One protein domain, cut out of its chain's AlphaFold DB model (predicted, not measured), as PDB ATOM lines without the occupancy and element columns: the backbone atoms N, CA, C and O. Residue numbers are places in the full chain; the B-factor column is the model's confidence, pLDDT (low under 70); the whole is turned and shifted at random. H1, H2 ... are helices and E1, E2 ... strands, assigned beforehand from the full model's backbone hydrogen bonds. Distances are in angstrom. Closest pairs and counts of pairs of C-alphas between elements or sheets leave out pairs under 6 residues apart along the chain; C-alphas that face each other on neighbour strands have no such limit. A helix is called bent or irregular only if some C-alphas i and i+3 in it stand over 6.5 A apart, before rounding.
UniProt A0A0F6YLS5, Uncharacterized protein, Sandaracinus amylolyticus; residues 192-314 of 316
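This is residues 192 to 314 of the 316 residues of an uncharacterized protein of Sandaracinus amylolyticus (UniProt A0A0F6YLS5). One strongly twisted sheet of five strands is folded back on itself, so that E3 and E2 partly face E4 and E5 across the hinge, the long and sharply bent strand E1. Three short helices lie toward its ends: H1 at one end of the domain, and H2 and H3 near each other at the other end. The printed part has 123 residues, in the order E1, E2, H1, E3, H2, E4, E5, H3, and the sheet runs E3, E2, E1, E4, E5, antiparallel throughout. The class is mixed, helices and strands. The whole is compact, with a radius of gyration of the C-alphas of 14.9 A and spans of 43 by 30 by 21 A.

E1, residues 204 to 219, is the longest strand, 34.3 A from C-alpha 204 at (19.891, 13.614, -64.197) to C-alpha 219 at (25.840, 24.409, -32.165). E4, residues 282 to 292, measures 29.6 A, and E2, residues 234 to 242, 24.6 A. E3 is residues 254 to 259, 14.5 A, and E5 is residues 298 to 302, 12.8 A. H1 is residues 244 to 249, 9.8 A, and H2 is residues 269 to 274, 8.6 A. H3, residues 306 to 313, is 11.0 A long and ends at C-alpha 313 at (17.160, 33.966, -47.567).

The folded sheet, one sheet bent back into two leaves, has E3 and E2 facing E4 and E5, with 15 pairs of C-alphas within 11 A. E1 bends by 84 degrees at residue 209. In the hairpin E1 and E2, N 213 and O 239 are 2.8 A apart, within hydrogen-bond range. Between E1 and E4, N 208 and O 287 are 2.8 A apart; in the hairpin E4 and E5, N 286 and O 301 are 2.8 A apart. Between E3 and E2, N 255 and O 240 are 3.1 A apart. The edge strands E3 and E5 are only just apart, 8.5 A at their closest. H1 is on the sheet at a height of 7.7 A; its closest C-alpha to E1 is that of Tyr 246, 6.8 A from Val 208's C-alpha. H2 is on the opposite face, over E2, at a height of 10.9 A, and only just stands up from the sheet, rising 42 degrees. H2 and H3 are close but not clearly touching, the closest C-alphas being those of Cys 271 and Cys 308, 5.9 A apart, at a steep tilt of 51 degrees, opposite ways. H3 is not on the sheet. H1 is irregular: C-alphas 245 and 248 are 7.8 A apart. In H2 and H3 every O i to N i+4 pair is within hydrogen-bond range; in H1 0 of 2 are, against 2 of 3 O i to N i+3 pairs.

The two C-alphas farthest apart, those of Glu 192 and Ser 231, are 44.1 A apart. The printed part has no cut. The link from E1 to E2, 14 residues, is long. Mean pLDDT of the printed part is 83.4; residues 253 to 254, 256 to 263, 297 to 299 and 314 are under 70.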
ATOM      1  N   GLU A 192      10.143  -0.176 -60.785       85.75
ATOM      2  CA  GLU A 192       9.846   0.747 -59.693       85.75
ATOM      3  C   GLU A 192      10.662   2.048 -59.785       85.75
ATOM      4  O   GLU A 192      10.127   3.131 -59.552       85.75
ATOM      5  N   CYS A 193      11.918   1.971 -60.221       87.94
ATOM      6  CA  CYS A 193      12.816   3.111 -60.373       87.94
ATOM      7  C   CYS A 193      12.546   3.917 -61.653       87.94
ATOM      8  O   CYS A 193      12.914   5.090 -61.720       87.94
ATOM      9  N   GLU A 194      11.933   3.313 -62.676       84.25
ATOM     10  CA  GLU A 194      11.563   4.015 -63.915       84.25
ATOM     11  C   GLU A 194      10.389   4.972 -63.708       84.25
ATOM     12  O   GLU A 194      10.314   6.005 -64.364       84.25
ATOM     13  N   SER A 195       9.499   4.642 -62.771       86.62
ATOM     14  CA  SER A 195       8.333   5.464 -62.435       86.62
ATOM     15  C   SER A 195       8.653   6.691 -61.575       86.62
ATOM     16  O   SER A 195       7.791   7.552 -61.388       86.62
ATOM     17  N   LEU A 196       9.877   6.784 -61.043       91.44
ATOM     18  CA  LEU A 196      10.269   7.874 -60.159       91.44
ATOM     19  C   LEU A 196      10.408   9.199 -60.926       91.44
ATOM     20  O   LEU A 196      10.956   9.215 -62.032       91.44
ATOM     21  N   PRO A 197       9.999  10.333 -60.326       92.25
ATOM     22  CA  PRO A 197      10.250  11.648 -60.901       92.25
ATOM     23  C   PRO A 197      11.743  11.869 -61.163       92.25
ATOM     24  O   PRO A 197      12.597  11.445 -60.378       92.25
ATOM     25  N   THR A 198      12.062  12.575 -62.250       88.00
ATOM     26  CA  THR A 198      13.445  12.943 -62.578       88.00
ATOM     27  C   THR A 198      13.650  14.453 -62.591       88.00
ATOM     28  O   THR A 198      12.716  15.220 -62.815       88.00
ATOM     29  N   THR A 199      14.879  14.895 -62.327       87.44
ATOM     30  CA  THR A 199      15.260  16.317 -62.339       87.44
ATOM     31  C   THR A 199      16.700  16.517 -62.820       87.44
ATOM     32  O   THR A 199      17.492  15.574 -62.820       87.44
ATOM     33  N   GLY A 200      17.037  17.756 -63.195       81.25
ATOM     34  CA  GLY A 200      18.367  18.189 -63.634       81.25
ATOM     35  C   GLY A 200      18.559  18.211 -65.157       81.25
ATOM     36  O   GLY A 200      17.988  17.399 -65.882       81.25
ATOM     37  N   SER A 201      19.346  19.180 -65.640       70.12
ATOM     38  CA  SER A 201      19.599  19.428 -67.072       70.12
ATOM     39  C   SER A 201      20.984  18.983 -67.560       70.12
ATOM     40  O   SER A 201      21.128  18.707 -68.743       70.12
ATOM     41  N   GLY A 202      21.983  18.894 -66.672       71.31
ATOM     42  CA  GLY A 202      23.333  18.387 -66.987       71.31
ATOM     43  C   GLY A 202      23.674  17.066 -66.294       71.31
ATOM     44  O   GLY A 202      24.350  16.212 -66.848       71.31
ATOM     45  N   CYS A 203      23.146  16.860 -65.095       79.62
ATOM     46  CA  CYS A 203      23.133  15.561 -64.439       79.62
ATOM     47  C   CYS A 203      21.689  15.242 -64.130       79.62
ATOM     48  O   CYS A 203      20.971  16.112 -63.628       79.62
ATOM     49  N   ARG A 204      21.262  14.026 -64.464       81.19
ATOM     50  CA  ARG A 204      19.891  13.614 -64.197       81.19
ATOM     51  C   ARG A 204      19.847  12.784 -62.935       81.19
ATOM     52  O   ARG A 204      20.640  11.861 -62.730       81.19
ATOM     53  N   TYR A 205      18.880  13.136 -62.108       86.56
ATOM     54  CA  TYR A 205      18.638  12.518 -60.824       86.56
ATOM     55  C   TYR A 205      17.251  11.905 -60.809       86.56
ATOM     56  O   TYR A 205      16.315  12.501 -61.341       86.56
ATOM     57  N   ARG A 206      17.119  10.745 -60.171       90.38
ATOM     58  CA  ARG A 206      15.831  10.205 -59.737       90.38
ATOM     59  C   ARG A 206      15.554  10.690 -58.331       90.38
ATOM     60  O   ARG A 206      16.455  10.667 -57.496       90.38
ATOM     61  N   ILE A 207      14.323  11.106 -58.087       92.50
ATOM     62  CA  ILE A 207      13.849  11.498 -56.765       92.50
ATOM     63  C   ILE A 207      13.339  10.232 -56.077       92.50
ATOM     64  O   ILE A 207      12.277   9.718 -56.416       92.50
ATOM     65  N   VAL A 208      14.145   9.690 -55.167       92.75
ATOM     66  CA  VAL A 208      13.856   8.465 -54.419       92.75
ATOM     67  C   VAL A 208      13.264   8.836 -53.056       92.75
ATOM     68  O   VAL A 208      13.931   9.548 -52.296       92.75
ATOM     69  N   PRO A 209      12.059   8.347 -52.713       94.00
ATOM     70  CA  PRO A 209      11.483   8.533 -51.387       94.00
ATOM     71  C   PRO A 209      12.372   7.951 -50.283       94.00
ATOM     72  O   PRO A 209      12.887   6.833 -50.386       94.00
ATOM     73  N   ALA A 210      12.545   8.717 -49.215       93.06
ATOM     74  CA  ALA A 210      13.366   8.360 -48.074       93.06
ATOM     75  C   ALA A 210      12.780   8.922 -46.770       93.06
ATOM     76  O   ALA A 210      11.870   9.748 -46.751       93.06
ATOM     77  N   THR A 211      13.337   8.484 -45.650       93.19
ATOM     78  CA  THR A 211      13.069   9.039 -44.326       93.19
ATOM     79  C   THR A 211      14.381   9.500 -43.718       93.19
ATOM     80  O   THR A 211      15.342   8.733 -43.641       93.19
ATOM     81  N   ALA A 212      14.420  10.747 -43.263       91.75
ATOM     82  CA  ALA A 212      15.536  11.295 -42.513       91.75
ATOM     83  C   ALA A 212      15.236  11.232 -41.016       91.75
ATOM     84  O   ALA A 212      14.232  11.764 -40.545       91.75
ATOM     85  N   ARG A 213      16.125  10.612 -40.245       93.50
ATOM     86  CA  ARG A 213      16.086  10.636 -38.785       93.50
ATOM     87  C   ARG A 213      17.098  11.646 -38.269       93.50
ATOM     88  O   ARG A 213      18.279  11.552 -38.589       93.50
ATOM     89  N   VAL A 214      16.660  12.576 -37.427       93.00
ATOM     90  CA  VAL A 214      17.552  13.513 -36.740       93.00
ATOM     91  C   VAL A 214      18.329  12.751 -35.677       93.00
ATOM     92  O   VAL A 214      17.760  12.270 -34.698       93.00
ATOM     93  N   VAL A 215      19.635  12.620 -35.874       94.31
ATOM     94  CA  VAL A 215      20.525  11.906 -34.954       94.31
ATOM     95  C   VAL A 215      21.004  12.843 -33.858       94.31
ATOM     96  O   VAL A 215      21.065  12.444 -32.696       94.31
ATOM     97  N   ARG A 216      21.348  14.078 -34.230       94.50
ATOM     98  CA  ARG A 216      21.945  15.049 -33.318       94.50
ATOM     99  C   ARG A 216      21.694  16.479 -33.775       94.50
ATOM    100  O   ARG A 216      21.750  16.761 -34.971       94.50
ATOM    101  N   ILE A 217      21.484  17.382 -32.823       93.75
ATOM    102  CA  ILE A 217      21.423  18.828 -33.051       93.75
ATOM    103  C   ILE A 217      22.505  19.480 -32.192       93.75
ATOM    104  O   ILE A 217      22.488  19.386 -30.967       93.75
ATOM    105  N   SER A 218      23.464  20.153 -32.822       93.62
ATOM    106  CA  SER A 218      24.561  20.825 -32.117       93.62
ATOM    107  C   SER A 218      24.717  22.276 -32.541       93.62
ATOM    108  O   SER A 218      24.165  22.718 -33.546       93.62
ATOM    109  N   GLU A 219      25.479  23.046 -31.770       92.12
ATOM    110  CA  GLU A 219      25.840  24.409 -32.165       92.12
ATOM    111  C   GLU A 219      26.690  24.372 -33.439       92.12
ATOM    112  O   GLU A 219      27.537  23.486 -33.603       92.12
ATOM    113  N   ALA A 220      26.457  25.317 -34.349       87.88
ATOM    114  CA  ALA A 220      27.322  25.496 -35.503       87.88
ATOM    115  C   ALA A 220      28.732  25.909 -35.053       87.88
ATOM    116  O   ALA A 220      28.893  26.739 -34.156       87.88
ATOM    117  N   SER A 221      29.766  25.369 -35.699       86.44
ATOM    118  CA  SER A 221      31.136  25.828 -35.472       86.44
ATOM    119  C   SER A 221      31.322  27.263 -35.959       86.44
ATOM    120  O   SER A 221      30.674  27.700 -36.918       86.44
ATOM    121  N   GLU A 222      32.249  27.982 -35.331       83.38
ATOM    122  CA  GLU A 222      32.660  29.316 -35.766       83.38
ATOM    123  C   GLU A 222      33.100  29.280 -37.244       83.38
ATOM    124  O   GLU A 222      33.841  28.387 -37.658       83.38
ATOM    125  N   GLY A 223      32.587  30.207 -38.061       81.25
ATOM    126  CA  GLY A 223      32.854  30.262 -39.505       81.25
ATOM    127  C   GLY A 223      31.921  29.429 -40.397       81.25
ATOM    128  O   GLY A 223      32.064  29.480 -41.617       81.25
ATOM    129  N   SER A 224      30.952  28.697 -39.835       82.69
ATOM    130  CA  SER A 224      29.900  28.060 -40.645       82.69
ATOM    131  C   SER A 224      29.068  29.118 -41.373       82.69
ATOM    132  O   SER A 224      28.855  30.206 -40.840       82.69
ATOM    133  N   ALA A 225      28.559  28.809 -42.564       78.69
ATOM    134  CA  ALA A 225      27.610  29.683 -43.243       78.69
ATOM    135  C   ALA A 225      26.290  29.719 -42.453       78.69
ATOM    136  O   ALA A 225      25.563  28.729 -42.354       78.69
ATOM    137  N   GLN A 226      26.018  30.864 -41.830       78.62
ATOM    138  CA  GLN A 226      24.825  31.094 -41.022       78.62
ATOM    139  C   GLN A 226      23.848  31.967 -41.790       78.62
ATOM    140  O   GLN A 226      24.249  32.852 -42.550       78.62
ATOM    141  N   CYS A 227      22.565  31.735 -41.554       78.00
ATOM    142  CA  CYS A 227      21.532  32.648 -42.003       78.00
ATOM    143  C   CYS A 227      21.809  34.059 -41.474       78.00
ATOM    144  O   CYS A 227      22.016  34.199 -40.268       78.00
ATOM    145  N   PRO A 228      21.768  35.113 -42.311       76.56
ATOM    146  CA  PRO A 228      22.074  36.476 -41.871       76.56
ATOM    147  C   PRO A 228      21.216  36.960 -40.692       76.56
ATOM    148  O   PRO A 228      21.651  37.798 -39.909       76.56
ATOM    149  N   ALA A 229      19.997  36.425 -40.565       72.88
ATOM    150  CA  ALA A 229      19.060  36.737 -39.490       72.88
ATOM    151  C   ALA A 229      19.169  35.812 -38.257       72.88
ATOM    152  O   ALA A 229      18.489  36.059 -37.263       72.88
ATOM    153  N   ALA A 230      19.990  34.757 -38.299       77.12
ATOM    154  CA  ALA A 230      20.117  33.786 -37.214       77.12
ATOM    155  C   ALA A 230      21.401  34.024 -36.412       77.12
ATOM    156  O   ALA A 230      22.502  33.862 -36.928       77.12
ATOM    157  N   SER A 231      21.265  34.350 -35.128       80.31
ATOM    158  CA  SER A 231      22.404  34.421 -34.199       80.31
ATOM    159  C   SER A 231      22.794  33.061 -33.605       80.31
ATOM    160  O   SER A 231      23.776  32.969 -32.875       80.31
ATOM    161  N   ASP A 232      22.002  32.019 -33.855       89.31
ATOM    162  CA  ASP A 232      22.029  30.734 -33.153       89.31
ATOM    163  C   ASP A 232      21.912  29.546 -34.124       89.31
ATOM    164  O   ASP A 232      21.105  28.633 -33.943       89.31
ATOM    165  N   ALA A 233      22.718  29.565 -35.185       89.12
ATOM    166  CA  ALA A 233      22.740  28.498 -36.175       89.12
ATOM    167  C   ALA A 233      23.035  27.122 -35.548       89.12
ATOM    168  O   ALA A 233      23.946  26.952 -34.727       89.12
ATOM    169  N   ARG A 234      22.275  26.117 -35.980       91.00
ATOM    170  CA  ARG A 234      22.354  24.734 -35.520       91.00
ATOM    171  C   ARG A 234      22.788  23.819 -36.646       91.00
ATOM    172  O   ARG A 234      22.280  23.871 -37.760       91.00
ATOM    173  N   PHE A 235      23.718  22.940 -36.316       89.25
ATOM    174  CA  PHE A 235      24.085  21.820 -37.154       89.25
ATOM    175  C   PHE A 235      23.142  20.656 -36.851       89.25
ATOM    176  O   PHE A 235      23.089  20.191 -35.711       89.25
ATOM    177  N   VAL A 236      22.400  20.200 -37.859       89.06
ATOM    178  CA  VAL A 236      21.491  19.056 -37.743       89.06
ATOM    179  C   VAL A 236      22.124  17.877 -38.464       89.06
ATOM    180  O   VAL A 236      22.287  17.897 -39.682       89.06
ATOM    181  N   GLU A 237      22.510  16.864 -37.701       89.69
ATOM    182  CA  GLU A 237      23.022  15.606 -38.224       89.69
ATOM    183  C   GLU A 237      21.859  14.644 -38.448       89.69
ATOM    184  O   GLU A 237      21.059  14.401 -37.537       89.69
ATOM    185  N   THR A 238      21.778  14.084 -39.652       88.50
ATOM    186  CA  THR A 238      20.712  13.153 -40.024       88.50
ATOM    187  C   THR A 238      21.252  11.805 -40.492       88.50
ATOM    188  O   THR A 238      22.378  11.683 -40.980       88.50
ATOM    189  N   GLU A 239      20.431  10.778 -40.303       90.00
ATOM    190  CA  GLU A 239      20.580   9.457 -40.900       90.00
ATOM    191  C   GLU A 239      19.428   9.271 -41.883       90.00
ATOM    192  O   GLU A 239      18.262   9.268 -41.481       90.00
ATOM    193  N   VAL A 240      19.746   9.142 -43.170       88.69
ATOM    194  CA  VAL A 240      18.733   8.975 -44.216       88.69
ATOM    195  C   VAL A 240      18.627   7.505 -44.596       88.69
ATOM    196  O   VAL A 240      19.630   6.856 -44.904       88.69
ATOM    197  N   THR A 241      17.400   6.991 -44.577       90.62
ATOM    198  CA  THR A 241      17.050   5.620 -44.961       90.62
ATOM    199  C   THR A 241      16.094   5.658 -46.140       90.62
ATOM    200  O   THR A 241      15.061   6.317 -46.078       90.62
ATOM    201  N   ILE A 242      16.430   4.950 -47.211       90.62
ATOM    202  CA  ILE A 242      15.575   4.859 -48.398       90.62
ATOM    203  C   ILE A 242      14.396   3.939 -48.124       90.62
ATOM    204  O   ILE A 242      14.548   2.927 -47.434       90.62
ATOM    205  N   ASP A 243      13.235   4.276 -48.681       92.56
ATOM    206  CA  ASP A 243      12.087   3.379 -48.649       92.56
ATOM    207  C   ASP A 243      12.489   2.022 -49.272       92.56
ATOM    208  O   ASP A 243      12.971   1.988 -50.410       92.56
ATOM    209  N   PRO A 244      12.319   0.895 -48.552       91.62
ATOM    210  CA  PRO A 244      12.694  -0.430 -49.032       91.62
ATOM    211  C   PRO A 244      12.163  -0.780 -50.428       91.62
ATOM    212  O   PRO A 244      12.821  -1.544 -51.135       91.62
ATOM    213  N   ALA A 245      11.023  -0.214 -50.842       92.12
ATOM    214  CA  ALA A 245      10.466  -0.394 -52.182       92.12
ATOM    215  C   ALA A 245      11.389   0.125 -53.300       92.12
ATOM    216  O   ALA A 245      11.302  -0.355 -54.424       92.12
ATOM    217  N   TYR A 246      12.293   1.058 -52.992       92.25
ATOM    218  CA  TYR A 246      13.229   1.674 -53.938       92.25
ATOM    219  C   TYR A 246      14.697   1.392 -53.598       92.25
ATOM    220  O   TYR A 246      15.597   2.022 -54.157       92.25
ATOM    221  N   ALA A 247      14.977   0.430 -52.713       88.56
ATOM    222  CA  ALA A 247      16.345   0.086 -52.325       88.56
ATOM    223  C   ALA A 247      17.216  -0.348 -53.521       88.56
ATOM    224  O   ALA A 247      18.424  -0.135 -53.507       88.56
ATOM    225  N   ALA A 248      16.609  -0.909 -54.573       86.25
ATOM    226  CA  ALA A 248      17.298  -1.296 -55.804       86.25
ATOM    227  C   ALA A 248      17.613  -0.112 -56.744       86.25
ATOM    228  O   ALA A 248      18.368  -0.275 -57.702       86.25
ATOM    229  N   CYS A 249      17.070   1.084 -56.480       86.19
ATOM    230  CA  CYS A 249      17.280   2.278 -57.306       86.19
ATOM    231  C   CYS A 249      18.609   2.988 -57.033       86.19
ATOM    232  O   CYS A 249      18.919   3.987 -57.681       86.19
ATOM    233  N   THR A 250      19.387   2.503 -56.065       82.81
ATOM    234  CA  THR A 250      20.654   3.094 -55.648       82.81
ATOM    235  C   THR A 250      21.585   2.035 -55.072       82.81
ATOM    236  O   THR A 250      21.160   0.965 -54.647       82.81
ATOM    237  N   THR A 251      22.873   2.349 -55.008       74.62
ATOM    238  CA  THR A 251      23.866   1.550 -54.280       74.62
ATOM    239  C   THR A 251      24.003   1.968 -52.812       74.62
ATOM    240  O   THR A 251      24.667   1.274 -52.043       74.62
ATOM    241  N   VAL A 252      23.378   3.079 -52.402       72.12
ATOM    242  CA  VAL A 252      23.455   3.629 -51.038       72.12
ATOM    243  C   VAL A 252      22.103   3.502 -50.346       72.12
ATOM    244  O   VAL A 252      21.241   4.351 -50.521       72.12
ATOM    245  N   THR A 253      21.907   2.459 -49.541       67.31
ATOM    246  CA  THR A 253      20.628   2.210 -48.845       67.31
ATOM    247  C   THR A 253      20.449   3.044 -47.575       67.31
ATOM    248  O   THR A 253      19.325   3.349 -47.175       67.31
ATOM    249  N   THR A 254      21.558   3.407 -46.929       69.75
ATOM    250  CA  THR A 254      21.574   4.211 -45.705       69.75
ATOM    251  C   THR A 254      22.800   5.104 -45.717       69.75
ATOM    252  O   THR A 254      23.903   4.635 -46.014       69.75
ATOM    253  N   ARG A 255      22.625   6.381 -45.378       70.56
ATOM    254  CA  ARG A 255      23.732   7.333 -45.287       70.56
ATOM    255  C   ARG A 255      23.785   7.953 -43.891       70.56
ATOM    256  O   ARG A 255      22.864   8.682 -43.524       70.56
ATOM    257  N   PRO A 256      24.832   7.658 -43.103       67.25
ATOM    258  CA  PRO A 256      25.039   8.321 -41.829       67.25
ATOM    259  C   PRO A 256      25.689   9.695 -42.033       67.25
ATOM    260  O   PRO A 256      26.603   9.841 -42.847       67.25
ATOM    261  N   GLY A 257      25.287  10.673 -41.223       57.88
ATOM    262  CA  GLY A 257      26.123  11.837 -40.925       57.88
ATOM    263  C   GLY A 257      26.032  12.995 -41.914       57.88
ATOM    264  O   GLY A 257      26.977  13.780 -42.016       57.88
ATOM    265  N   SER A 258      24.922  13.137 -42.637       62.12
ATOM    266  CA  SER A 258      24.713  14.329 -43.455       62.12
ATOM    267  C   SER A 258      24.461  15.528 -42.547       62.12
ATOM    268  O   SER A 258      23.458  15.585 -41.827       62.12
ATOM    269  N   ALA A 259      25.387  16.486 -42.589       59.66
ATOM    270  CA  ALA A 259      25.127  17.855 -42.180       59.66
ATOM    271  C   ALA A 259      23.971  18.384 -43.027       59.66
ATOM    272  O   ALA A 259      24.130  18.537 -44.241       59.66
ATOM    273  N   LEU A 260      22.826  18.670 -42.421       63.31
ATOM    274  CA  LEU A 260      21.780  19.375 -43.139       63.31
ATOM    275  C   LEU A 260      22.259  20.804 -43.409       63.31
ATOM    276  O   LEU A 260      22.380  21.617 -42.492       63.31
ATOM    277  N   VAL A 261      22.532  21.098 -44.675       58.88
ATOM    278  CA  VAL A 261      22.861  22.441 -45.143       58.88
ATOM    279  C   VAL A 261      21.739  22.886 -46.079       58.88
ATOM    280  O   VAL A 261      21.643  22.426 -47.215       58.88
ATOM    281  N   LEU A 262      20.878  23.774 -45.591       62.34
ATOM    282  CA  LEU A 262      19.726  24.307 -46.313       62.34
ATOM    283  C   LEU A 262      20.181  25.439 -47.224       62.34
ATOM    284  O   LEU A 262      20.505  26.519 -46.743       62.34
ATOM    285  N   GLN A 263      20.243  25.208 -48.536       61.34
ATOM    286  CA  GLN A 263      20.688  26.228 -49.498       61.34
ATOM    287  C   GLN A 263      22.013  26.914 -49.093       61.34
ATOM    288  O   GLN A 263      22.164  28.121 -49.233       61.34
ATOM    289  N   GLN A 264      22.984  26.138 -48.597       71.75
ATOM    290  CA  GLN A 264      24.274  26.612 -48.052       71.75
ATOM    291  C   GLN A 264      24.234  27.211 -46.633       71.75
ATOM    292  O   GLN A 264      25.294  27.541 -46.110       71.75
ATOM    293  N   TYR A 265      23.078  27.279 -45.972       80.94
ATOM    294  CA  TYR A 265      22.928  27.830 -44.625       80.94
ATOM    295  C   TYR A 265      22.449  26.801 -43.596       80.94
ATOM    296  O   TYR A 265      21.748  25.838 -43.903       80.94
ATOM    297  N   LEU A 266      22.833  27.014 -42.340       86.88
ATOM    298  CA  LEU A 266      22.370  26.219 -41.202       86.88
ATOM    299  C   LEU A 266      21.094  26.830 -40.576       86.88
ATOM    300  O   LEU A 266      21.039  28.054 -40.421       86.88
ATOM    301  N   PRO A 267      20.089  26.020 -40.181       88.50
ATOM    302  CA  PRO A 267      18.854  26.514 -39.560       88.50
ATOM    303  C   PRO A 267      19.099  27.122 -38.169       88.50
ATOM    304  O   PRO A 267      20.031  26.730 -37.470       88.50
ATOM    305  N   SER A 268      18.246  28.051 -37.729       89.81
ATOM    306  CA  SER A 268      18.252  28.573 -36.349       89.81
ATOM    307  C   SER A 268      17.516  27.644 -35.380       89.81
ATOM    308  O   SER A 268      16.657  26.864 -35.802       89.81
ATOM    309  N   SER A 269      17.775  27.763 -34.069       91.50
ATOM    310  CA  SER A 269      17.009  26.998 -33.065       91.50
ATOM    311  C   SER A 269      15.523  27.340 -33.136       91.50
ATOM    312  O   SER A 269      14.691  26.441 -33.134       91.50
ATOM    313  N   ALA A 270      15.189  28.627 -33.286       90.88
ATOM    314  CA  ALA A 270      13.804  29.086 -33.376       90.88
ATOM    315  C   ALA A 270      13.042  28.460 -34.559       90.88
ATOM    316  O   ALA A 270      11.846  28.189 -34.446       90.88
ATOM    317  N   CYS A 271      13.719  28.212 -35.685       90.75
ATOM    318  CA  CYS A 271      13.094  27.538 -36.817       90.75
ATOM    319  C   CYS A 271      12.895  26.040 -36.564       90.75
ATOM    320  O   CYS A 271      11.826  25.500 -36.833       90.75
ATOM    321  N   LEU A 272      13.897  25.363 -35.995       92.06
ATOM    322  CA  LEU A 272      13.758  23.950 -35.635       92.06
ATOM    323  C   LEU A 272      12.623  23.746 -34.621       92.06
ATOM    324  O   LEU A 272      11.812  22.836 -34.779       92.06
ATOM    325  N   GLU A 273      12.509  24.633 -33.631       93.62
ATOM    326  CA  GLU A 273      11.431  24.619 -32.641       93.62
ATOM    327  C   GLU A 273      10.049  24.845 -33.266       93.62
ATOM    328  O   GLU A 273       9.106  24.129 -32.923       93.62
ATOM    329  N   SER A 274       9.911  25.794 -34.200       92.38
ATOM    330  CA  SER A 274       8.621  26.080 -34.849       92.38
ATOM    331  C   SER A 274       8.122  24.919 -35.714       92.38
ATOM    332  O   SER A 274       6.913  24.716 -35.832       92.38
ATOM    333  N   LEU A 275       9.046  24.129 -36.263       91.50
ATOM    334  CA  LEU A 275       8.765  22.905 -37.009       91.50
ATOM    335  C   LEU A 275       8.638  21.660 -36.114       91.50
ATOM    336  O   LEU A 275       8.330  20.579 -36.612       91.50
ATOM    337  N   GLY A 276       8.877  21.779 -34.802       94.50
ATOM    338  CA  GLY A 276       8.858  20.646 -33.870       94.50
ATOM    339  C   GLY A 276       9.984  19.632 -34.105       94.50
ATOM    340  O   GLY A 276       9.835  18.448 -33.794       94.50
ATOM    341  N   VAL A 277      11.104  20.073 -34.676       93.38
ATOM    342  CA  VAL A 277      12.252  19.224 -35.002       93.38
ATOM    343  C   VAL A 277      13.158  19.105 -33.782       93.38
ATOM    344  O   VAL A 277      13.743  20.082 -33.319       93.38
ATOM    345  N   VAL A 278      13.295  17.883 -33.274       95.50
ATOM    346  CA  VAL A 278      14.145  17.535 -32.132       95.50
ATOM    347  C   VAL A 278      15.000  16.312 -32.465       95.50
ATOM    348  O   VAL A 278      14.775  15.626 -33.463       95.50
ATOM    349  N   GLU A 279      15.997  16.013 -31.633       95.56
ATOM    350  CA  GLU A 279      16.745  14.760 -31.761       95.56
ATOM    351  C   GLU A 279      15.804  13.550 -31.668       95.56
ATOM    352  O   GLU A 279      14.951  13.463 -30.784       95.56
ATOM    353  N   GLY A 280      15.955  12.612 -32.600       95.44
ATOM    354  CA  GLY A 280      15.080  11.457 -32.762       95.44
ATOM    355  C   GLY A 280      13.873  11.682 -33.676       95.44
ATOM    356  O   GLY A 280      13.252  10.687 -34.050       95.44
ATOM    357  N   SER A 281      13.557  12.923 -34.072       94.69
ATOM    358  CA  SER A 281      12.495  13.195 -35.050       94.69
ATOM    359  C   SER A 281      12.761  12.473 -36.370       94.69
ATOM    360  O   SER A 281      13.901  12.394 -36.832       94.69
ATOM    361  N   THR A 282      11.696  11.971 -36.991       94.38
ATOM    362  CA  THR A 282      11.709  11.416 -38.348       94.38
ATOM    363  C   THR A 282      10.970  12.357 -39.280       94.38
ATOM    364  O   THR A 282       9.874  12.808 -38.948       94.38
ATOM    365  N   LEU A 283      11.565  12.640 -40.429       92.38
ATOM    366  CA  LEU A 283      11.067  13.578 -41.423       92.38
ATOM    367  C   LEU A 283      11.021  12.885 -42.784       92.38
ATOM    368  O   LEU A 283      11.904  12.081 -43.099       92.38
ATOM    369  N   ASP A 284      10.016  13.222 -43.587       92.69
ATOM    370  CA  ASP A 284       9.969  12.795 -44.982       92.69
ATOM    371  C   ASP A 284      11.140  13.426 -45.733       92.69
ATOM    372  O   ASP A 284      11.424  14.621 -45.602       92.69
ATOM    373  N   ALA A 285      11.839  12.620 -46.518       90.69
ATOM    374  CA  ALA A 285      12.998  13.051 -47.271       90.69
ATOM    375  C   ALA A 285      12.936  12.530 -48.702       90.69
ATOM    376  O   ALA A 285      12.304  11.523 -49.014       90.69
ATOM    377  N   GLU A 286      13.647  13.218 -49.573       90.75
ATOM    378  CA  GLU A 286      13.876  12.820 -50.943       90.75
ATOM    379  C   GLU A 286      15.381  12.757 -51.185       90.75
ATOM    380  O   GLU A 286      16.132  13.690 -50.881       90.75
ATOM    381  N   LEU A 287      15.832  11.643 -51.752       88.81
ATOM    382  CA  LEU A 287      17.194  11.499 -52.234       88.81
ATOM    383  C   LEU A 287      17.213  11.635 -53.745       88.81
ATOM    384  O   LEU A 287      16.585  10.869 -54.470       88.81
ATOM    385  N   ARG A 288      17.994  12.588 -54.233       88.19
ATOM    386  CA  ARG A 288      18.286  12.744 -55.652       88.19
ATOM    387  C   ARG A 288      19.455  11.841 -55.995       88.19
ATOM    388  O   ARG A 288      20.605  12.227 -55.803       88.19
ATOM    389  N   VAL A 289      19.157  10.643 -56.480       87.06
ATOM    390  CA  VAL A 289      20.159   9.647 -56.874       87.06
ATOM    391  C   VAL A 289      20.541   9.888 -58.324       87.06
ATOM    392  O   VAL A 289      19.673   9.879 -59.201       87.06
ATOM    393  N   ILE A 290      21.828  10.126 -58.585       83.38
ATOM    394  CA  ILE A 290      22.308  10.296 -59.954       83.38
ATOM    395  C   ILE A 290      22.065   9.011 -60.744       83.38
ATOM    396  O   ILE A 290      22.388   7.912 -60.295       83.38
ATOM    397  N   PHE A 291      21.501   9.152 -61.936       81.62
ATOM    398  CA  PHE A 291      21.438   8.056 -62.899       81.62
ATOM    399  C   PHE A 291      22.043   8.426 -64.250       81.62
ATOM    400  O   PHE A 291      22.191   7.551 -65.090       81.62
ATOM    401  N   ALA A 292      22.391   9.700 -64.447       76.56
ATOM    402  CA  ALA A 292      22.996  10.227 -65.660       76.56
ATOM    403  C   ALA A 292      23.954  11.383 -65.347       76.56
ATOM    404  O   ALA A 292      23.617  12.258 -64.543       76.56
ATOM    405  N   GLY A 293      25.081  11.447 -66.058       72.69
ATOM    406  CA  GLY A 293      26.109  12.478 -65.886       72.69
ATOM    407  C   GLY A 293      27.142  12.126 -64.810       72.69
ATOM    408  O   GLY A 293      27.146  11.023 -64.269       72.69
ATOM    409  N   THR A 294      28.038  13.068 -64.506       70.62
ATOM    410  CA  THR A 294      29.214  12.858 -63.628       70.62
ATOM    411  C   THR A 294      29.158  13.645 -62.313       70.62
ATOM    412  O   THR A 294      30.154  13.745 -61.598       70.62
ATOM    413  N   CYS A 295      28.005  14.225 -61.973       74.56
ATOM    414  CA  CYS A 295      27.850  15.010 -60.752       74.56
ATOM    415  C   CYS A 295      27.908  14.156 -59.478       74.56
ATOM    416  O   CYS A 295      27.808  12.929 -59.501       74.56
ATOM    417  N   SER A 296      27.990  14.840 -58.334       72.94
ATOM    418  CA  SER A 296      27.900  14.209 -57.020       72.94
ATOM    419  C   SER A 296      26.648  13.326 -56.914       72.94
ATOM    420  O   SER A 296      25.548  13.792 -57.236       72.94
ATOM    421  N   PRO A 297      26.794  12.071 -56.454       60.56
ATOM    422  CA  PRO A 297      25.815  11.024 -56.725       60.56
ATOM    423  C   PRO A 297      24.521  11.101 -55.913       60.56
ATOM    424  O   PRO A 297      23.560  10.419 -56.260       60.56
ATOM    425  N   VAL A 298      24.485  11.906 -54.846       69.31
ATOM    426  CA  VAL A 298      23.337  12.000 -53.937       69.31
ATOM    427  C   VAL A 298      23.207  13.423 -53.392       69.31
ATOM    428  O   VAL A 298      24.094  13.887 -52.669       69.31
ATOM    429  N   LEU A 299      22.099  14.094 -53.712       67.62
ATOM    430  CA  LEU A 299      21.652  15.306 -53.014       67.62
ATOM    431  C   LEU A 299      20.440  14.963 -52.155       67.62
ATOM    432  O   LEU A 299      19.583  14.188 -52.572       67.62
ATOM    433  N   GLU A 300      20.376  15.542 -50.967       76.56
ATOM    434  CA  GLU A 300      19.343  15.239 -49.979       76.56
ATOM    435  C   GLU A 300      18.445  16.456 -49.836       76.56
ATOM    436  O   GLU A 300      18.934  17.576 -49.677       76.56
ATOM    437  N   GLN A 301      17.142  16.232 -49.908       82.88
ATOM    438  CA  GLN A 301      16.134  17.231 -49.610       82.88
ATOM    439  C   GLN A 301      15.270  16.676 -48.483       82.88
ATOM    440  O   GLN A 301      14.770  15.559 -48.580       82.88
ATOM    441  N   ILE A 302      15.142  17.412 -47.381       83.44
ATOM    442  CA  ILE A 302      14.361  16.964 -46.224       83.44
ATOM    443  C   ILE A 302      13.145  17.871 -46.114       83.44
ATOM    444  O   ILE A 302      13.255  19.057 -45.793       83.44
ATOM    445  N   THR A 303      11.984  17.289 -46.392       81.62
ATOM    446  CA  THR A 303      10.710  17.998 -46.425       81.62
ATOM    447  C   THR A 303      10.439  18.629 -45.065       81.62
ATOM    448  O   THR A 303      10.643  18.025 -44.013       81.62
ATOM    449  N   GLY A 304       9.989  19.881 -45.086       76.94
ATOM    450  CA  GLY A 304       9.721  20.669 -43.885       76.94
ATOM    451  C   GLY A 304      10.920  21.484 -43.406       76.94
ATOM    452  O   GLY A 304      10.715  22.597 -42.937       76.94
ATOM    453  N   LEU A 305      12.158  21.015 -43.596       80.56
ATOM    454  CA  LEU A 305      13.345  21.804 -43.239       80.56
ATOM    455  C   LEU A 305      13.685  22.863 -44.293       80.56
ATOM    456  O   LEU A 305      14.253  23.894 -43.941       80.56
ATOM    457  N   ASP A 306      13.269  22.670 -45.547       78.94
ATOM    458  CA  ASP A 306      13.407  23.670 -46.617       78.94
ATOM    459  C   ASP A 306      12.788  25.028 -46.232       78.94
ATOM    460  O   ASP A 306      13.363  26.073 -46.533       78.94
ATOM    461  N   ALA A 307      11.703  25.023 -45.447       81.44
ATOM    462  CA  ALA A 307      11.061  26.238 -44.942       81.44
ATOM    463  C   ALA A 307      11.990  27.084 -44.049       81.44
ATOM    464  O   ALA A 307      11.880  28.311 -44.027       81.44
ATOM    465  N   CYS A 308      12.938  26.456 -43.341       83.75
ATOM    466  CA  CYS A 308      13.975  27.189 -42.613       83.75
ATOM    467  C   CYS A 308      14.968  27.870 -43.557       83.75
ATOM    468  O   CYS A 308      15.473  28.944 -43.230       83.75
ATOM    469  N   GLY A 309      15.246  27.260 -44.713       78.06
ATOM    470  CA  GLY A 309      16.064  27.847 -45.771       78.06
ATOM    471  C   GLY A 309      15.369  29.049 -46.407       78.06
ATOM    472  O   GLY A 309      15.951  30.126 -46.469       78.06
ATOM    473  N   ASP A 310      14.100  28.916 -46.785       79.25
ATOM    474  CA  ASP A 310      13.350  30.003 -47.429       79.25
ATOM    475  C   ASP A 310      13.198  31.225 -46.506       79.25
ATOM    476  O   ASP A 310      13.491  32.361 -46.902       79.25
ATOM    477  N   ALA A 311      12.880  30.988 -45.227       79.50
ATOM    478  CA  ALA A 311      12.835  32.034 -44.203       79.50
ATOM    479  C   ALA A 311      14.198  32.721 -43.984       79.50
ATOM    480  O   ALA A 311      14.261  33.886 -43.593       79.50
ATOM    481  N   CYS A 312      15.293  32.003 -44.235       77.31
ATOM    482  CA  CYS A 312      16.660  32.467 -44.041       77.31
ATOM    483  C   CYS A 312      17.150  33.400 -45.156       77.31
ATOM    484  O   CYS A 312      17.790  34.413 -44.860       77.31
ATOM    485  N   VAL A 313      16.830  33.101 -46.418       78.38
ATOM    486  CA  VAL A 313      17.160  33.966 -47.567       78.38
ATOM    487  C   VAL A 313      16.172  35.122 -47.765       78.38
ATOM    488  O   VAL A 313      16.423  36.009 -48.580       78.38
ATOM    489  N   GLY A 314      15.090  35.169 -46.981       69.19
ATOM    490  CA  GLY A 314      14.076  36.220 -47.082       69.19
ATOM    491  C   GLY A 314      13.249  36.114 -48.362       69.19
ATOM    492  O   GLY A 314      12.715  37.121 -48.833       69.19
TER     493      GLY A 314